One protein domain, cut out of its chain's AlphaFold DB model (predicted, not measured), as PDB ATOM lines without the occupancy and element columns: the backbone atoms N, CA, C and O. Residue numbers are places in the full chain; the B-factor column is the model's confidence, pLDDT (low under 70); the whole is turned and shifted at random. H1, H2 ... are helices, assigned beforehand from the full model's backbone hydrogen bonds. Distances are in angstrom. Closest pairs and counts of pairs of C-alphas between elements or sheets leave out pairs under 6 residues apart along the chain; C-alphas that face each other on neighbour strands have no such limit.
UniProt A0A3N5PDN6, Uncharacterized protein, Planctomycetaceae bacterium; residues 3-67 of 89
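This is residues 3 to 67 of the 89 residues of an uncharacterized protein of Planctomycetaceae bacterium (UniProt A0A3N5PDN6). One long helix, H1, sticks out as a free arm with residues 3 to 17, and a shorter helix, H2, packs slantwise on its later part, residues 21 to 34. A long loop, residues 35 to 46, folds back from the end of H1 to the start of H2. The printed part has 65 residues with two named helices, H1 then H2, and no named strand; its class is all helix. It is loose, with a radius of gyration of the C-alphas of 15.6 A, and spans 57 by 24 by 17 A.

H1, residues 3 to 34, begins with C-alpha 3 at (-51.829, 47.847, 50.734) and is 47.3 A long from first to last C-alpha. H2, residues 47 to 65, is 27.3 A long and ends with C-alpha 65 at (-14.666, 58.195, 14.865).

H1 touches H2 with residues 21 to 34 alone; the closest C-alphas, those of Phe 26 and Trp 52, are 4.2 A apart. The two helices run the same way at a steep tilt of 40 degrees. In H1 and H2 every O i to N i+4 pair is within hydrogen-bond range.

The C-alphas farthest apart, those of Phe 3 and Ser 67, are 57.9 A apart. The printed part has no cut. The link from H1 to H2, 12 residues, is long. Confidence is low, with pLDDT under 70, at residue 3 and residues 63 to 67.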
ATOM      1  N   PHE A   3     -52.972  48.765  50.744       61.12
ATOM      2  CA  PHE A   3     -51.829  47.847  50.734       61.12
ATOM      3  C   PHE A   3     -51.231  47.677  49.330       61.12
ATOM      4  O   PHE A   3     -50.008  47.721  49.176       61.12
ATOM      5  N   ASP A   4     -52.075  47.604  48.300       70.56
ATOM      6  CA  ASP A   4     -51.636  47.437  46.908       70.56
ATOM      7  C   ASP A   4     -50.829  48.635  46.399       70.56
ATOM      8  O   ASP A   4     -49.842  48.481  45.677       70.56
ATOM      9  N   THR A   5     -51.163  49.844  46.855       77.56
ATOM     10  CA  THR A   5     -50.454  51.071  46.478       77.56
ATOM     11  C   THR A   5     -49.049  51.134  47.082       77.56
ATOM     12  O   THR A   5     -48.113  51.588  46.422       77.56
ATOM     13  N   ARG A   6     -48.869  50.661  48.324       72.75
ATOM     14  CA  ARG A   6     -47.550  50.601  48.981       72.75
ATOM     15  C   ARG A   6     -46.647  49.557  48.327       72.75
ATOM     16  O   ARG A   6     -45.487  49.857  48.051       72.75
ATOM     17  N   ARG A   7     -47.185  48.369  48.026       81.88
ATOM     18  CA  ARG A   7     -46.450  47.301  47.331       81.88
ATOM     19  C   ARG A   7     -46.009  47.739  45.936       81.88
ATOM     20  O   ARG A   7     -44.845  47.553  45.597       81.88
ATOM     21  N   LYS A   8     -46.893  48.388  45.169       83.75
ATOM     22  CA  LYS A   8     -46.562  48.934  43.844       83.75
ATOM     23  C   LYS A   8     -45.400  49.929  43.909       83.75
ATOM     24  O   LYS A   8     -44.393  49.732  43.239       83.75
ATOM     25  N   ARG A   9     -45.472  50.922  44.805       81.56
ATOM     26  CA  ARG A   9     -44.393  51.914  44.989       81.56
ATOM     27  C   ARG A   9     -43.057  51.279  45.384       81.56
ATOM     28  O   ARG A   9     -42.008  51.774  44.984       81.56
ATOM     29  N   LEU A  10     -43.078  50.213  46.185       86.44
ATOM     30  CA  LEU A  10     -41.863  49.491  46.561       86.44
ATOM     31  C   LEU A  10     -41.227  48.799  45.348       86.44
ATOM     32  O   LEU A  10     -40.019  48.915  45.152       86.44
ATOM     33  N   LEU A  11     -42.034  48.121  44.530       87.69
ATOM     34  CA  LEU A  11     -41.567  47.452  43.315       87.69
ATOM     35  C   LEU A  11     -41.012  48.455  42.296       87.69
ATOM     36  O   LEU A  11     -39.910  48.245  41.792       87.69
ATOM     37  N   ASP A  12     -41.698  49.580  42.084       83.56
ATOM     38  CA  ASP A  12     -41.239  50.648  41.186       83.56
ATOM     39  C   ASP A  12     -39.872  51.197  41.626       83.56
ATOM     40  O   ASP A  12     -38.954  51.343  40.818       83.56
ATOM     41  N   ARG A  13     -39.682  51.425  42.935       74.81
ATOM     42  CA  ARG A  13     -38.391  51.862  43.495       74.81
ATOM     43  C   ARG A  13     -37.294  50.819  43.315       74.81
ATOM     44  O   ARG A  13     -36.164  51.169  42.982       74.81
ATOM     45  N   GLN A  14     -37.604  49.540  43.521       81.75
ATOM     46  CA  GLN A  14     -36.645  48.456  43.302       81.75
ATOM     47  C   GLN A  14     -36.246  48.344  41.829       81.75
ATOM     48  O   GLN A  14     -35.078  48.093  41.526       81.75
ATOM     49  N   GLN A  15     -37.191  48.548  40.913       79.50
ATOM     50  CA  GLN A  15     -36.931  48.544  39.480       79.50
ATOM     51  C   GLN A  15     -36.079  49.748  39.068       79.50
ATOM     52  O   GLN A  15     -35.059  49.554  38.411       79.50
ATOM     53  N   ALA A  16     -36.396  50.952  39.546       79.50
ATOM     54  CA  ALA A  16     -35.574  52.142  39.326       79.50
ATOM     55  C   ALA A  16     -34.140  51.960  39.854       79.50
ATOM     56  O   ALA A  16     -33.178  52.267  39.154       79.50
ATOM     57  N   ALA A  17     -33.973  51.367  41.041       80.88
ATOM     58  CA  ALA A  17     -32.654  51.063  41.592       80.88
ATOM     59  C   ALA A  17     -31.876  50.036  40.746       80.88
ATOM     60  O   ALA A  17     -30.660  50.151  40.607       80.88
ATOM     61  N   LYS A  18     -32.555  49.040  40.156       82.50
ATOM     62  CA  LYS A  18     -31.930  48.093  39.214       82.50
ATOM     63  C   LYS A  18     -31.450  48.803  37.948       82.50
ATOM     64  O   LYS A  18     -30.329  48.551  37.521       82.50
ATOM     65  N   VAL A  19     -32.262  49.693  37.377       85.75
ATOM     66  CA  VAL A  19     -31.872  50.475  36.190       85.75
ATOM     67  C   VAL A  19     -30.706  51.411  36.517       85.75
ATOM     68  O   VAL A  19     -29.731  51.444  35.771       85.75
ATOM     69  N   GLY A  20     -30.746  52.090  37.666       86.19
ATOM     70  CA  GLY A  20     -29.662  52.967  38.117       86.19
ATOM     71  C   GLY A  20     -28.324  52.238  38.272       86.19
ATOM     72  O   GLY A  20     -27.298  52.746  37.829       86.19
ATOM     73  N   ARG A  21     -28.323  51.013  38.821       89.31
ATOM     74  CA  ARG A  21     -27.102  50.188  38.923       89.31
ATOM     75  C   ARG A  21     -26.516  49.822  37.562       89.31
ATOM     76  O   ARG A  21     -25.305  49.924  37.388       89.31
ATOM     77  N   ARG A  22     -27.362  49.474  36.590       91.44
ATOM     78  CA  ARG A  22     -26.926  49.186  35.214       91.44
ATOM     79  C   ARG A  22     -26.318  50.413  34.545       91.44
ATOM     80  O   ARG A  22     -25.272  50.311  33.915       91.44
ATOM     81  N   TYR A  23     -26.943  51.577  34.719       91.94
ATOM     82  CA  TYR A  23     -26.427  52.832  34.172       91.94
ATOM     83  C   TYR A  23     -25.082  53.216  34.801       91.94
ATOM     84  O   TYR A  23     -24.146  53.604  34.108       91.94
ATOM     85  N   HIS A  24     -24.943  53.019  36.112       92.56
ATOM     86  CA  HIS A  24     -23.669  53.195  36.799       92.56
ATOM     87  C   HIS A  24     -22.589  52.227  36.279       92.56
ATOM     88  O   HIS A  24     -21.464  52.649  36.022       92.56
ATOM     89  N   ALA A  25     -22.929  50.951  36.063       93.25
ATOM     90  CA  ALA A  25     -22.019  49.963  35.481       93.25
ATOM     91  C   ALA A  25     -21.564  50.353  34.064       93.25
ATOM     92  O   ALA A  25     -20.378  50.261  33.756       93.25
ATOM     93  N   PHE A  26     -22.485  50.857  33.235       94.25
ATOM     94  CA  PHE A  26     -22.175  51.417  31.919       94.25
ATOM     95  C   PHE A  26     -21.163  52.562  32.013       94.25
ATOM     96  O   PHE A  26     -20.123  52.523  31.354       94.25
ATOM     97  N   TYR A  27     -21.413  53.544  32.882       93.12
ATOM     98  CA  TYR A  27     -20.517  54.687  33.044       93.12
ATOM     99  C   TYR A  27     -19.124  54.273  33.541       93.12
ATOM    100  O   TYR A  27     -18.113  54.803  33.079       93.12
ATOM    101  N   GLN A  28     -19.049  53.279  34.431       93.38
ATOM    102  CA  GLN A  28     -17.771  52.711  34.860       93.38
ATOM    103  C   GLN A  28     -17.000  52.054  33.709       93.38
ATOM    104  O   GLN A  28     -15.783  52.206  33.655       93.38
ATOM    105  N   GLY A  29     -17.675  51.354  32.792       92.94
ATOM    106  CA  GLY A  29     -17.040  50.758  31.611       92.94
ATOM    107  C   GLY A  29     -16.499  51.804  30.645       92.94
ATOM    108  O   GLY A  29     -15.346  51.716  30.223       92.94
ATOM    109  N   TYR A  30     -17.292  52.845  30.387       92.50
ATOM    110  CA  TYR A  30     -16.889  53.994  29.576       92.50
ATOM    111  C   TYR A  30     -15.626  54.675  30.129       92.50
ATOM    112  O   TYR A  30     -14.629  54.851  29.426       92.50
ATOM    113  N   GLN A  31     -15.630  54.992  31.426       91.38
ATOM    114  CA  GLN A  31     -14.491  55.608  32.108       91.38
ATOM    115  C   GLN A  31     -13.260  54.694  32.144       91.38
ATOM    116  O   GLN A  31     -12.139  55.155  31.931       91.38
ATOM    117  N   ALA A  32     -13.454  53.393  32.384       91.75
ATOM    118  CA  ALA A  32     -12.363  52.427  32.422       91.75
ATOM    119  C   ALA A  32     -11.629  52.342  31.075       91.75
ATOM    120  O   ALA A  32     -10.397  52.296  31.069       91.75
ATOM    121  N   LYS A  33     -12.354  52.410  29.948       90.94
ATOM    122  CA  LYS A  33     -11.734  52.464  28.618       90.94
ATOM    123  C   LYS A  33     -10.923  53.740  28.426       90.94
ATOM    124  O   LYS A  33      -9.777  53.668  27.990       90.94
ATOM    125  N   ARG A  34     -11.489  54.897  28.782       87.31
ATOM    126  CA  ARG A  34     -10.812  56.199  28.644       87.31
ATOM    127  C   ARG A  34      -9.543  56.311  29.483       87.31
ATOM    128  O   ARG A  34      -8.593  56.956  29.061       87.31
ATOM    129  N   MET A  35      -9.526  55.679  30.654       89.94
ATOM    130  CA  MET A  35      -8.360  55.625  31.538       89.94
ATOM    131  C   MET A  35      -7.431  54.433  31.255       89.94
ATOM    132  O   MET A  35      -6.495  54.206  32.019       89.94
ATOM    133  N   SER A  36      -7.685  53.651  30.198       85.94
ATOM    134  CA  SER A  36      -6.911  52.451  29.848       85.94
ATOM    135  C   SER A  36      -6.752  51.466  31.011       85.94
ATOM    136  O   SER A  36      -5.710  50.829  31.162       85.94
ATOM    137  N   ARG A  37      -7.785  51.327  31.853       85.62
ATOM    138  CA  ARG A  37      -7.803  50.393  32.982       85.62
ATOM    139  C   ARG A  37      -8.575  49.130  32.591       85.62
ATOM    140  O   ARG A  37      -9.803  49.130  32.679       85.62
ATOM    141  N   PRO A  38      -7.899  48.049  32.170       77.00
ATOM    142  CA  PRO A  38      -8.579  46.806  31.842       77.00
ATOM    143  C   PRO A  38      -9.110  46.135  33.115       77.00
ATOM    144  O   PRO A  38      -8.440  46.110  34.148       77.00
ATOM    145  N   GLY A  39     -10.315  45.571  33.029       83.94
ATOM    146  CA  GLY A  39     -10.896  44.742  34.086       83.94
ATOM    147  C   GLY A  39     -12.324  45.136  34.444       83.94
ATOM    148  O   GLY A  39     -12.566  46.186  35.036       83.94
ATOM    149  N   ASN A  40     -13.267  44.252  34.121       87.69
ATOM    150  CA  ASN A  40     -14.657  44.387  34.529       87.69
ATOM    151  C   ASN A  40     -14.829  43.864  35.973       87.69
ATOM    152  O   ASN A  40     -14.571  42.682  36.205       87.69
ATOM    153  N   PRO A  41     -15.263  44.691  36.945       88.25
ATOM    154  CA  PRO A  41     -15.456  44.255  38.331       88.25
ATOM    155  C   PRO A  41     -16.737  43.427  38.541       88.25
ATOM    156  O   PRO A  41     -16.945  42.873  39.621       88.25
ATOM    157  N   PHE A  42     -17.626  43.357  37.546       90.69
ATOM    158  CA  PHE A  42     -18.908  42.668  37.648       90.69
ATOM    159  C   PHE A  42     -18.793  41.190  37.271       90.69
ATOM    160  O   PHE A  42     -18.060  40.802  36.362       90.69
ATOM    161  N   LYS A  43     -19.593  40.347  37.936       89.31
ATOM    162  CA  LYS A  43     -19.650  38.907  37.654       89.31
ATOM    163  C   LYS A  43     -20.050  38.655  36.197       89.31
ATOM    164  O   LYS A  43     -21.075  39.169  35.738       89.31
ATOM    165  N   THR A  44     -19.293  37.811  35.503       89.25
ATOM    166  CA  THR A  44     -19.564  37.410  34.118       89.25
ATOM    167  C   THR A  44     -20.986  36.863  33.968       89.25
ATOM    168  O   THR A  44     -21.454  36.074  34.790       89.25
ATOM    169  N   GLY A  45     -21.696  37.323  32.936       86.31
ATOM    170  CA  GLY A  45     -23.086  36.940  32.654       86.31
ATOM    171  C   GLY A  45     -24.152  37.741  33.410       86.31
ATOM    172  O   GLY A  45     -25.330  37.644  33.069       86.31
ATOM    173  N   SER A  46     -23.769  38.571  34.388       91.31
ATOM    174  CA  SER A  46     -24.705  39.508  35.017       91.31
ATOM    175  C   SER A  46     -25.126  40.623  34.055       91.31
ATOM    176  O   SER A  46     -24.422  40.971  33.107       91.31
ATOM    177  N   GLU A  47     -26.292  41.208  34.308       91.50
ATOM    178  CA  GLU A  47     -26.789  42.339  33.519       91.50
ATOM    179  C   GLU A  47     -25.881  43.569  33.663       91.50
ATOM    180  O   GLU A  47     -25.629  44.256  32.680       91.50
ATOM    181  N   ASP A  48     -25.306  43.781  34.849       91.44
ATOM    182  CA  ASP A  48     -24.354  44.867  35.102       91.44
ATOM    183  C   ASP A  48     -23.043  44.650  34.320       91.44
ATOM    184  O   ASP A  48     -22.494  45.596  33.758       91.44
ATOM    185  N   HIS A  49     -22.587  43.397  34.177       92.50
ATOM    186  CA  HIS A  49     -21.447  43.047  33.321       92.50
ATOM    187  C   HIS A  49     -21.708  43.388  31.848       92.50
ATOM    188  O   HIS A  49     -20.833  43.954  31.193       92.50
ATOM    189  N   LYS A  50     -22.911  43.094  31.330       93.94
ATOM    190  CA  LYS A  50     -23.304  43.481  29.962       93.94
ATOM    191  C   LYS A  50     -23.343  45.002  29.800       93.94
ATOM    192  O   LYS A  50     -22.843  45.513  28.804       93.94
ATOM    193  N   SER A  51     -23.895  45.722  30.779       94.50
ATOM    194  CA  SER A  51     -23.938  47.188  30.754       94.50
ATOM    195  C   SER A  51     -22.542  47.811  30.781       94.50
ATOM    196  O   SER A  51     -22.289  48.732  30.012       94.50
ATOM    197  N   TRP A  52     -21.619  47.286  31.591       94.94
ATOM    198  CA  TRP A  52     -20.221  47.728  31.604       94.94
ATOM    199  C   TRP A  52     -19.536  47.518  30.249       94.94
ATOM    200  O   TRP A  52     -18.901  48.437  29.739       94.94
ATOM    201  N   LEU A  53     -19.714  46.344  29.628       94.00
ATOM    202  CA  LEU A  53     -19.154  46.064  28.299       94.00
ATOM    203  C   LEU A  53     -19.705  47.009  27.229       94.00
ATOM    204  O   LEU A  53     -18.940  47.495  26.402       94.00
ATOM    205  N   ALA A  54     -21.004  47.315  27.273       93.69
ATOM    206  CA  ALA A  54     -21.604  48.281  26.358       93.69
ATOM    207  C   ALA A  54     -20.979  49.680  26.511       93.69
ATOM    208  O   ALA A  54     -20.695  50.332  25.513       93.69
ATOM    209  N   GLY A  55     -20.709  50.125  27.746       93.31
ATOM    210  CA  GLY A  55     -20.035  51.405  27.998       93.31
ATOM    211  C   GLY A  55     -18.594  51.432  27.493       93.31
ATOM    212  O   GLY A  55     -18.154  52.425  26.920       93.31
ATOM    213  N   TRP A  56     -17.874  50.321  27.651       92.81
ATOM    214  CA  TRP A  56     -16.523  50.156  27.120       92.81
ATOM    215  C   TRP A  56     -16.494  50.223  25.585       92.81
ATOM    216  O   TRP A  56     -15.705  50.975  25.017       92.81
ATOM    217  N   GLN A  57     -17.387  49.488  24.915       92.88
ATOM    218  CA  GLN A  57     -17.522  49.499  23.452       92.88
ATOM    219  C   GLN A  57     -17.936  50.873  22.918       92.88
ATOM    220  O   GLN A  57     -17.456  51.303  21.874       92.88
ATOM    221  N   TYR A  58     -18.797  51.583  23.649       91.88
ATOM    222  CA  TYR A  58     -19.187  52.944  23.297       91.88
ATOM    223  C   TYR A  58     -17.970  53.884  23.273       91.88
ATOM    224  O   TYR A  58     -17.736  54.553  22.270       91.88
ATOM    225  N   ALA A  59     -17.130  53.851  24.312       89.19
ATOM    226  CA  ALA A  59     -15.881  54.619  24.343       89.19
ATOM    227  C   ALA A  59     -14.899  54.226  23.219       89.19
ATOM    228  O   ALA A  59     -14.201  55.083  22.680       89.19
ATOM    229  N   GLU A  60     -14.839  52.943  22.845       87.75
ATOM    230  CA  GLU A  60     -14.036  52.477  21.702       87.75
ATOM    231  C   GLU A  60     -14.540  53.026  20.365       87.75
ATOM    232  O   GLU A  60     -13.738  53.383  19.499       87.75
ATOM    233  N   SER A  61     -15.860  53.128  20.200       83.25
ATOM    234  CA  SER A  61     -16.459  53.684  18.987       83.25
ATOM    235  C   SER A  61     -16.211  55.189  18.843       83.25
ATOM    236  O   SER A  61     -15.933  55.636  17.733       83.25
ATOM    237  N   GLU A  62     -16.200  55.947  19.947       77.56
ATOM    238  CA  GLU A  62     -15.842  57.375  19.934       77.56
ATOM    239  C   GLU A  62     -14.385  57.582  19.493       77.56
ATOM    240  O   GLU A  62     -14.124  58.381  18.597       77.56
ATOM    241  N   GLN A  63     -13.442  56.797  20.033       64.94
ATOM    242  CA  GLN A  63     -12.031  56.849  19.612       64.94
ATOM    243  C   GLN A  63     -11.836  56.502  18.133       64.94
ATOM    244  O   GLN A  63     -10.926  57.017  17.490       64.94
ATOM    245  N   SER A  64     -12.686  55.632  17.589       59.38
ATOM    246  CA  SER A  64     -12.604  55.208  16.189       59.38
ATOM    247  C   SER A  64     -13.208  56.234  15.221       59.38
ATOM    248  O   SER A  64     -12.877  56.223  14.038       59.38
ATOM    249  N   GLN A  65     -14.082  57.130  15.690       54.09
ATOM    250  CA  GLN A  65     -14.666  58.195  14.865       54.09
ATOM    251  C   GLN A  65     -13.766  59.431  14.747       54.09
ATOM    252  O   GLN A  65     -13.916  60.205  13.804       54.09
ATOM    253  N   GLU A  66     -12.786  59.590  15.637       51.84
ATOM    254  CA  GLU A  66     -11.882  60.748  15.650       51.84
ATOM    255  C   GLU A  66     -10.811  60.710  14.534       51.84
ATOM    256  O   GLU A  66     -10.118  61.700  14.306       51.84
ATOM    257  N   SER A  67     -10.706  59.613  13.767       49.44
ATOM    258  CA  SER A  67      -9.787  59.499  12.620       49.44
ATOM    259  C   SER A  67     -10.416  59.769  11.251       49.44
ATOM    260  O   SER A  67      -9.695  59.807  10.256       49.44
TER     261      SER A  67